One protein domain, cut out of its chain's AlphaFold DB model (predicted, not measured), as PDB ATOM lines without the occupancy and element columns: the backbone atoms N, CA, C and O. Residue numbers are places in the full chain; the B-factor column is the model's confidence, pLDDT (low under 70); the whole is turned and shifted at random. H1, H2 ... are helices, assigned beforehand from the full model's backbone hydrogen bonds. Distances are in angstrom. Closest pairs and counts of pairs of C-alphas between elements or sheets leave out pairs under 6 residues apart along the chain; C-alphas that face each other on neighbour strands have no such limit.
ATOM      1  N   LYS A   2     -16.339  23.107  61.890       48.50
ATOM      2  CA  LYS A   2     -15.156  23.508  61.103       48.50
ATOM      3  C   LYS A   2     -15.647  24.346  59.918       48.50
ATOM      4  O   LYS A   2     -16.513  23.868  59.187       48.50
ATOM      5  N   ASN A   3     -15.128  25.566  59.760       56.44
ATOM      6  CA  ASN A   3     -15.386  26.409  58.591       56.44
ATOM      7  C   ASN A   3     -15.032  25.610  57.334       56.44
ATOM      8  O   ASN A   3     -13.864  25.312  57.091       56.44
ATOM      9  N   LYS A   4     -16.047  25.190  56.576       69.62
ATOM     10  CA  LYS A   4     -15.837  24.553  55.279       69.62
ATOM     11  C   LYS A   4     -15.476  25.663  54.305       69.62
ATOM     12  O   LYS A   4     -16.341  26.441  53.920       69.62
ATOM     13  N   THR A   5     -14.206  25.753  53.937       77.75
ATOM     14  CA  THR A   5     -13.768  26.641  52.861       77.75
ATOM     15  C   THR A   5     -14.374  26.130  51.557       77.75
ATOM     16  O   THR A   5     -14.003  25.059  51.080       77.75
ATOM     17  N   VAL A   6     -15.349  26.857  51.012       79.25
ATOM     18  CA  VAL A   6     -15.933  26.564  49.700       79.25
ATOM     19  C   VAL A   6     -15.070  27.257  48.655       79.25
ATOM     20  O   VAL A   6     -14.904  28.473  48.703       79.25
ATOM     21  N   LYS A   7     -14.503  26.482  47.730       86.06
ATOM     22  CA  LYS A   7     -13.807  27.016  46.559       86.06
ATOM     23  C   LYS A   7     -14.747  26.927  45.359       86.06
ATOM     24  O   LYS A   7     -15.316  25.868  45.118       86.06
ATOM     25  N   ILE A   8     -14.916  28.041  44.655       90.25
ATOM     26  CA  ILE A   8     -15.694  28.122  43.415       90.25
ATOM     27  C   ILE A   8     -14.695  28.105  42.260       90.25
ATOM     28  O   ILE A   8     -13.699  28.827  42.309       90.25
ATOM     29  N   PHE A   9     -14.951  27.260  41.265       93.38
ATOM     30  CA  PHE A   9     -14.145  27.134  40.054       93.38
ATOM     31  C   PHE A   9     -14.888  27.752  38.875       93.38
ATOM     32  O   PHE A   9     -16.120  27.752  38.843       93.38
ATOM     33  N   SER A  10     -14.134  28.293  37.923       92.62
ATOM     34  CA  SER A  10     -14.686  28.934  36.728       92.62
ATOM     35  C   SER A  10     -15.038  27.938  35.615       92.62
ATOM     36  O   SER A  10     -15.845  28.266  34.747       92.62
ATOM     37  N   SER A  11     -14.486  26.718  35.661       96.44
ATOM     38  CA  SER A  11     -14.774  25.623  34.724       96.44
ATOM     39  C   SER A  11     -14.597  24.233  35.356       96.44
ATOM     40  O   SER A  11     -13.984  24.085  36.417       96.44
ATOM     41  N   PHE A  12     -15.107  23.203  34.670       94.06
ATOM     42  CA  PHE A  12     -14.898  21.800  35.048       94.06
ATOM     43  C   PHE A  12     -13.433  21.370  34.905       94.06
ATOM     44  O   PHE A  12     -12.946  20.560  35.691       94.06
ATOM     45  N   GLU A  13     -12.710  21.905  33.922       96.62
ATOM     46  CA  GLU A  13     -11.279  21.658  33.749       96.62
ATOM     47  C   GLU A  13     -10.485  22.160  34.960       96.62
ATOM     48  O   GLU A  13      -9.669  21.419  35.506       96.62
ATOM     49  N   GLU A  14     -10.779  23.375  35.438       94.56
ATOM     50  CA  GLU A  14     -10.110  23.962  36.604       94.56
ATOM     51  C   GLU A  14     -10.397  23.160  37.887       94.56
ATOM     52  O   GLU A  14      -9.501  22.912  38.702       94.56
ATOM     53  N   GLU A  15     -11.645  22.709  38.056       95.38
ATOM     54  CA  GLU A  15     -12.039  21.816  39.149       95.38
ATOM     55  C   GLU A  15     -11.256  20.493  39.093       95.38
ATOM     56  O   GLU A  15     -10.674  20.061  40.096       95.38
ATOM     57  N   ASN A  16     -11.190  19.866  37.916       95.12
ATOM     58  CA  ASN A  16     -10.506  18.592  37.717       95.12
ATOM     59  C   ASN A  16      -9.001  18.692  37.980       95.12
ATOM     60  O   ASN A  16      -8.432  17.812  38.631       95.12
ATOM     61  N   GLU A  17      -8.341  19.748  37.508       95.56
ATOM     62  CA  GLU A  17      -6.919  19.977  37.780       95.56
ATOM     63  C   GLU A  17      -6.647  20.142  39.279       95.56
ATOM     64  O   GLU A  17      -5.703  19.550  39.822       95.56
ATOM     65  N   ALA A  18      -7.496  20.902  39.977       93.94
ATOM     66  CA  ALA A  18      -7.387  21.080  41.420       93.94
ATOM     67  C   ALA A  18      -7.571  19.754  42.176       93.94
ATOM     68  O   ALA A  18      -6.805  19.458  43.100       93.94
ATOM     69  N   GLU A  19      -8.528  18.931  41.754       93.12
ATOM     70  CA  GLU A  19      -8.769  17.607  42.324       93.12
ATOM     71  C   GLU A  19      -7.596  16.649  42.069       93.12
ATOM     72  O   GLU A  19      -7.136  15.961  42.985       93.12
ATOM     73  N   GLN A  20      -7.035  16.642  40.858       93.25
ATOM     74  CA  GLN A  20      -5.844  15.848  40.549       93.25
ATOM     75  C   GLN A  20      -4.650  16.258  41.414       93.25
ATOM     76  O   GLN A  20      -3.954  15.395  41.959       93.25
ATOM     77  N   LYS A  21      -4.418  17.566  41.575       94.88
ATOM     78  CA  LYS A  21      -3.343  18.089  42.426       94.88
ATOM     79  C   LYS A  21      -3.521  17.650  43.879       94.88
ATOM     80  O   LYS A  21      -2.560  17.178  44.485       94.88
ATOM     81  N   ARG A  22      -4.744  17.737  44.412       93.94
ATOM     82  CA  ARG A  22      -5.083  17.281  45.768       93.94
ATOM     83  C   ARG A  22      -4.790  15.790  45.941       93.94
ATOM     84  O   ARG A  22      -4.086  15.413  46.872       93.94
ATOM     85  N   ARG A  23      -5.236  14.943  45.004       91.25
ATOM     86  CA  ARG A  23      -4.990  13.488  45.052       91.25
ATOM     87  C   ARG A  23      -3.508  13.129  45.034       91.25
ATOM     88  O   ARG A  23      -3.106  12.190  45.721       91.25
ATOM     89  N   ARG A  24      -2.680  13.861  44.276       93.94
ATOM     90  CA  ARG A  24      -1.220  13.638  44.232       93.94
ATOM     91  C   ARG A  24      -0.542  13.889  45.579       93.94
ATOM     92  O   ARG A  24       0.467  13.253  45.850       93.94
ATOM     93  N   GLN A  25      -1.097  14.773  46.404       95.75
ATOM     94  CA  GLN A  25      -0.558  15.113  47.724       95.75
ATOM     95  C   GLN A  25      -1.011  14.151  48.830       95.75
ATOM     96  O   GLN A  25      -0.448  14.178  49.919       95.75
ATOM     97  N   MET A  26      -2.007  13.305  48.559       95.44
ATOM     98  CA  MET A  26      -2.498  12.326  49.521       95.44
ATOM     99  C   MET A  26      -1.603  11.100  49.621       95.44
ATOM    100  O   MET A  26      -1.159  10.546  48.609       95.44
ATOM    101  N   THR A  27      -1.471  10.611  50.845       96.25
ATOM    102  CA  THR A  27      -0.976   9.269  51.144       96.25
ATOM    103  C   THR A  27      -1.953   8.191  50.662       96.25
ATOM    104  O   THR A  27      -3.134   8.440  50.399       96.25
ATOM    105  N   SER A  28      -1.472   6.951  50.569       93.69
ATOM    106  CA  SER A  28      -2.315   5.801  50.220       93.69
ATOM    107  C   SER A  28      -3.470   5.605  51.207       93.69
ATOM    108  O   SER A  28      -4.591   5.328  50.786       93.69
ATOM    109  N   GLU A  29      -3.230   5.799  52.506       95.75
ATOM    110  CA  GLU A  29      -4.257   5.664  53.546       95.75
ATOM    111  C   GLU A  29      -5.358   6.722  53.409       95.75
ATOM    112  O   GLU A  29      -6.545   6.399  53.474       95.75
ATOM    113  N   GLU A  30      -4.987   7.977  53.147       94.00
ATOM    114  CA  GLU A  30      -5.951   9.060  52.926       94.00
ATOM    115  C   GLU A  30      -6.820   8.806  51.694       94.00
ATOM    116  O   GLU A  30      -8.038   8.993  51.756       94.00
ATOM    117  N   ARG A  31      -6.221   8.309  50.601       92.81
ATOM    118  CA  ARG A  31      -6.970   7.925  49.394       92.81
ATOM    119  C   ARG A  31      -7.951   6.795  49.672       92.81
ATOM    120  O   ARG A  31      -9.098   6.872  49.240       92.81
ATOM    121  N   MET A  32      -7.530   5.764  50.406       93.88
ATOM    122  CA  MET A  32      -8.406   4.643  50.764       93.88
ATOM    123  C   MET A  32      -9.562   5.091  51.658       93.88
ATOM    124  O   MET A  32     -10.705   4.672  51.463       93.88
ATOM    125  N   ARG A  33      -9.293   5.996  52.602       93.75
ATOM    126  CA  ARG A  33     -10.332   6.573  53.454       93.75
ATOM    127  C   ARG A  33     -11.327   7.396  52.646       93.75
ATOM    128  O   ARG A  33     -12.531   7.217  52.812       93.75
ATOM    129  N   GLU A  34     -10.857   8.270  51.762       93.50
ATOM    130  CA  GLU A  34     -11.738   9.035  50.879       93.50
ATOM    131  C   GLU A  34     -12.571   8.118  49.981       93.50
ATOM    132  O   GLU A  34     -13.788   8.289  49.888       93.50
ATOM    133  N   PHE A  35     -11.942   7.106  49.388       90.56
ATOM    134  CA  PHE A  35     -12.633   6.111  48.584       90.56
ATOM    135  C   PHE A  35     -13.758   5.439  49.378       90.56
ATOM    136  O   PHE A  35     -14.883   5.396  48.894       90.56
ATOM    137  N   SER A  36     -13.513   5.021  50.625       89.25
ATOM    138  CA  SER A  36     -14.555   4.423  51.474       89.25
ATOM    139  C   SER A  36     -15.764   5.348  51.683       89.25
ATOM    140  O   SER A  36     -16.906   4.901  51.603       89.25
ATOM    141  N   VAL A  37     -15.532   6.654  51.851       90.25
ATOM    142  CA  VAL A  37     -16.604   7.650  51.988       90.25
ATOM    143  C   VAL A  37     -17.369   7.820  50.673       90.25
ATOM    144  O   VAL A  37     -18.590   7.968  50.687       90.25
ATOM    145  N   LEU A  38     -16.680   7.804  49.529       90.06
ATOM    146  CA  LEU A  38     -17.330   7.863  48.216       90.06
ATOM    147  C   LEU A  38     -18.174   6.612  47.951       90.06
ATOM    148  O   LEU A  38     -19.297   6.736  47.460       90.06
ATOM    149  N   MET A  39     -17.668   5.433  48.322       86.56
ATOM    150  CA  MET A  39     -18.399   4.170  48.225       86.56
ATOM    151  C   MET A  39     -19.678   4.206  49.072       86.56
ATOM    152  O   MET A  39     -20.756   3.877  48.580       86.56
ATOM    153  N   ASP A  40     -19.576   4.669  50.318       85.50
ATOM    154  CA  ASP A  40     -20.716   4.800  51.229       85.50
ATOM    155  C   ASP A  40     -21.742   5.839  50.742       85.50
ATOM    156  O   ASP A  40     -22.945   5.619  50.795       85.50
ATOM    157  N   ARG A  41     -21.303   6.955  50.154       86.06
ATOM    158  CA  ARG A  41     -22.237   7.928  49.560       86.06
ATOM    159  C   ARG A  41     -22.949   7.392  48.326       86.06
ATOM    160  O   ARG A  41     -24.123   7.688  48.120       86.06
ATOM    161  N   ARG A  42     -22.219   6.683  47.461       85.25
ATOM    162  CA  ARG A  42     -22.747   6.212  46.178       85.25
ATOM    163  C   ARG A  42     -23.651   5.003  46.352       85.25
ATOM    164  O   ARG A  42     -24.682   4.924  45.688       85.25
ATOM    165  N   TRP A  43     -23.233   4.076  47.201       81.00
ATOM    166  CA  TRP A  43     -23.909   2.808  47.409       81.00
ATOM    167  C   TRP A  43     -24.436   2.677  48.831       81.00
ATOM    168  O   TRP A  43     -25.586   2.293  48.984       81.00
ATOM    169  N   GLY A  44     -23.667   3.028  49.861       80.44
ATOM    170  CA  GLY A  44     -24.136   3.074  51.254       80.44
ATOM    171  C   GLY A  44     -24.922   1.835  51.665       80.44
ATOM    172  O   GLY A  44     -24.447   0.707  51.537       80.44
ATOM    173  N   LYS A  45     -26.183   2.038  52.066       73.38
ATOM    174  CA  LYS A  45     -27.137   0.963  52.402       73.38
ATOM    175  C   LYS A  45     -27.406  -0.029  51.259       73.38
ATOM    176  O   LYS A  45     -27.749  -1.178  51.519       73.38
ATOM    177  N   ASP A  46     -27.245   0.399  50.010       72.06
ATOM    178  CA  ASP A  46     -27.465  -0.416  48.817       72.06
ATOM    179  C   ASP A  46     -26.268  -1.297  48.454       72.06
ATOM    180  O   ASP A  46     -26.434  -2.265  47.713       72.06
ATOM    181  N   TRP A  47     -25.083  -1.019  49.015       68.31
ATOM    182  CA  TRP A  47     -23.898  -1.861  48.825       68.31
ATOM    183  C   TRP A  47     -24.118  -3.285  49.349       68.31
ATOM    184  O   TRP A  47     -23.678  -4.256  48.738       68.31
ATOM    185  N   HIS A  48     -24.845  -3.408  50.461       64.94
ATOM    186  CA  HIS A  48     -25.138  -4.687  51.109       64.94
ATOM    187  C   HIS A  48     -26.538  -5.234  50.799       64.94
ATOM    188  O   HIS A  48     -26.815  -6.385  51.127       64.94
ATOM    189  N   SER A  49     -27.435  -4.445  50.193       66.69
ATOM    190  CA  SER A  49     -28.851  -4.826  50.063       66.69
ATOM    191  C   SER A  49     -29.209  -5.515  48.747       66.69
ATOM    192  O   SER A  49     -30.251  -6.168  48.670       66.69
ATOM    193  N   LYS A  50     -28.373  -5.402  47.706       65.31
ATOM    194  CA  LYS A  50     -28.658  -5.990  46.390       65.31
ATOM    195  C   LYS A  50     -27.616  -7.048  46.028       65.31
ATOM    196  O   LYS A  50     -26.475  -6.689  45.740       65.31
ATOM    197  N   PRO A  51     -27.978  -8.345  45.984       68.19
ATOM    198  CA  PRO A  51     -27.080  -9.358  45.450       68.19
ATOM    199  C   PRO A  51     -26.741  -9.026  43.994       68.19
ATOM    200  O   PRO A  51     -27.627  -8.738  43.184       68.19
ATOM    201  N   ILE A  52     -25.449  -9.062  43.662       69.50
ATOM    202  CA  ILE A  52     -24.965  -8.870  42.293       69.50
ATOM    203  C   ILE A  52     -25.553  -9.996  41.435       69.50
ATOM    204  O   ILE A  52     -25.146 -11.153  41.548       69.50
ATOM    205  N   LYS A  53     -26.523  -9.670  40.573       70.00
ATOM    206  CA  LYS A  53     -27.065 -10.621  39.599       70.00
ATOM    207  C   LYS A  53     -26.009 -10.874  38.523       70.00
ATOM    208  O   LYS A  53     -25.818 -10.048  37.636       70.00
ATOM    209  N   LYS A  54     -25.320 -12.014  38.606       65.06
ATOM    210  CA  LYS A  54     -24.451 -12.504  37.530       65.06
ATOM    211  C   LYS A  54     -25.338 -13.027  36.400       65.06
ATOM    212  O   LYS A  54     -25.927 -14.094  36.534       65.06
ATOM    213  N   ILE A  55     -25.463 -12.266  35.319       77.00
ATOM    214  CA  ILE A  55     -26.095 -12.745  34.086       77.00
ATOM    215  C   ILE A  55     -24.981 -13.351  33.235       77.00
ATOM    216  O   ILE A  55     -24.035 -12.656  32.875       77.00
ATOM    217  N   VAL A  56     -25.074 -14.651  32.959       72.69
ATOM    218  CA  VAL A  56     -24.223 -15.329  31.976       72.69
ATOM    219  C   VAL A  56     -25.032 -15.433  30.692       72.69
ATOM    220  O   VAL A  56     -26.055 -16.112  30.659       72.69
ATOM    221  N   SER A  57     -24.589 -14.737  29.653       71.38
ATOM    222  CA  SER A  57     -25.080 -14.899  28.288       71.38
ATOM    223  C   SER A  57     -24.111 -15.803  27.533       71.38
ATOM    224  O   SER A  57     -22.913 -15.525  27.516       71.38
ATOM    225  N   TYR A  58     -24.618 -16.870  26.921       76.81
ATOM    226  CA  TYR A  58     -23.863 -17.669  25.962       76.81
ATOM    227  C   TYR A  58     -24.540 -17.575  24.597       76.81
ATOM    228  O   TYR A  58     -25.764 -17.512  24.500       76.81
ATOM    229  N   GLU A  59     -23.723 -17.557  23.555       73.88
ATOM    230  CA  GLU A  59     -24.157 -17.591  22.167       73.88
ATOM    231  C   GLU A  59     -23.893 -19.003  21.640       73.88
ATOM    232  O   GLU A  59     -22.786 -19.531  21.773       73.88
ATOM    233  N   LYS A  60     -24.934 -19.660  21.121       73.81
ATOM    234  CA  LYS A  60     -24.807 -20.975  20.491       73.81
ATOM    235  C   LYS A  60     -24.459 -20.740  19.024       73.81
ATOM    236  O   LYS A  60     -25.300 -20.258  18.276       73.81
ATOM    237  N   ILE A  61     -23.237 -21.081  18.632       76.31
ATOM    238  CA  ILE A  61     -22.849 -21.120  17.221       76.31
ATOM    239  C   ILE A  61     -23.339 -22.462  16.664       76.31
ATOM    240  O   ILE A  61     -22.908 -23.517  17.132       76.31
ATOM    241  N   GLU A  62     -24.280 -22.426  15.723       73.44
ATOM    242  CA  GLU A  62     -24.669 -23.594  14.927       73.44
ATOM    243  C   GLU A  62     -23.785 -23.616  13.673       73.44
ATOM    244  O   GLU A  62     -23.689 -22.613  12.970       73.44
ATOM    245  N   ASN A  63     -23.075 -24.724  13.449       67.69
ATOM    246  CA  ASN A  63     -22.327 -24.954  12.215       67.69
ATOM    247  C   ASN A  63     -23.233 -25.744  11.262       67.69
ATOM    248  O   ASN A  63     -23.719 -26.807  11.664       67.69
ATOM    249  N   ASP A  64     -23.440 -25.212  10.057       65.00
ATOM    250  CA  ASP A  64     -24.095 -25.890   8.926       65.00
ATOM    251  C   ASP A  64     -23.248 -27.049   8.368       65.00
ATOM    252  O   ASP A  64     -21.996 -26.930   8.355       65.00
TER     253      ASP A  64
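AT A GLANCE: This is residues 2 to 64 of the 64 residues of an uncharacterized protein of Calditrichaeota bacterium (UniProt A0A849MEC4). Two helices of similar length, H1 and H2, make a V whose corner is the tight turn at residues 26 and 27, and a long tail, residues 48 to 64, sticks out far beyond them. The V is loose, its helices close only near the turn, and the tail makes much of the length. The printed part has 63 residues with two named helices, H1 then H2, and no named strand; the class is all helix, though 29 residues, under half, are in named elements. The whole is extended, with a radius of gyration of the C-alphas of 20.8 A and spans of 69 by 30 by 24 A.

IN THESE COORDINATES: Begin with the longest helix, H2, residues 28 to 42: find C-alpha 28 at (-2.315, 5.801, 50.220), and from there it runs 20.8 A to C-alpha 42 at (-22.747, 6.212, 46.178). Look before it for H1, residues 12 to 25, which begins at C-alpha 12 at (-14.898, 21.800, 35.048) and is 20.3 A long.

HOW THE PARTS SIT: H1 and H2 are close but not clearly touching; look at Arg 23 and Arg 31, whose C-alphas are the closest, 7.3 A apart. They run opposite ways at a steep tilt of 44 degrees. Their centres are 16.5 A apart. In both H1 and H2 every O i to N i+4 pair is within hydrogen-bond range.

THE WHOLE: The C-alphas of Asn 3 and Asp 64, the two farthest apart, are 72.6 A apart. Without residues 48 to 64, which stand free, the body spans 34 by 26 by 22 A. The printed part has no cut. Its mean pLDDT is 83.1; look for values under 70 at residues 2 to 4, 47 to 52, 54, and 63 to 64.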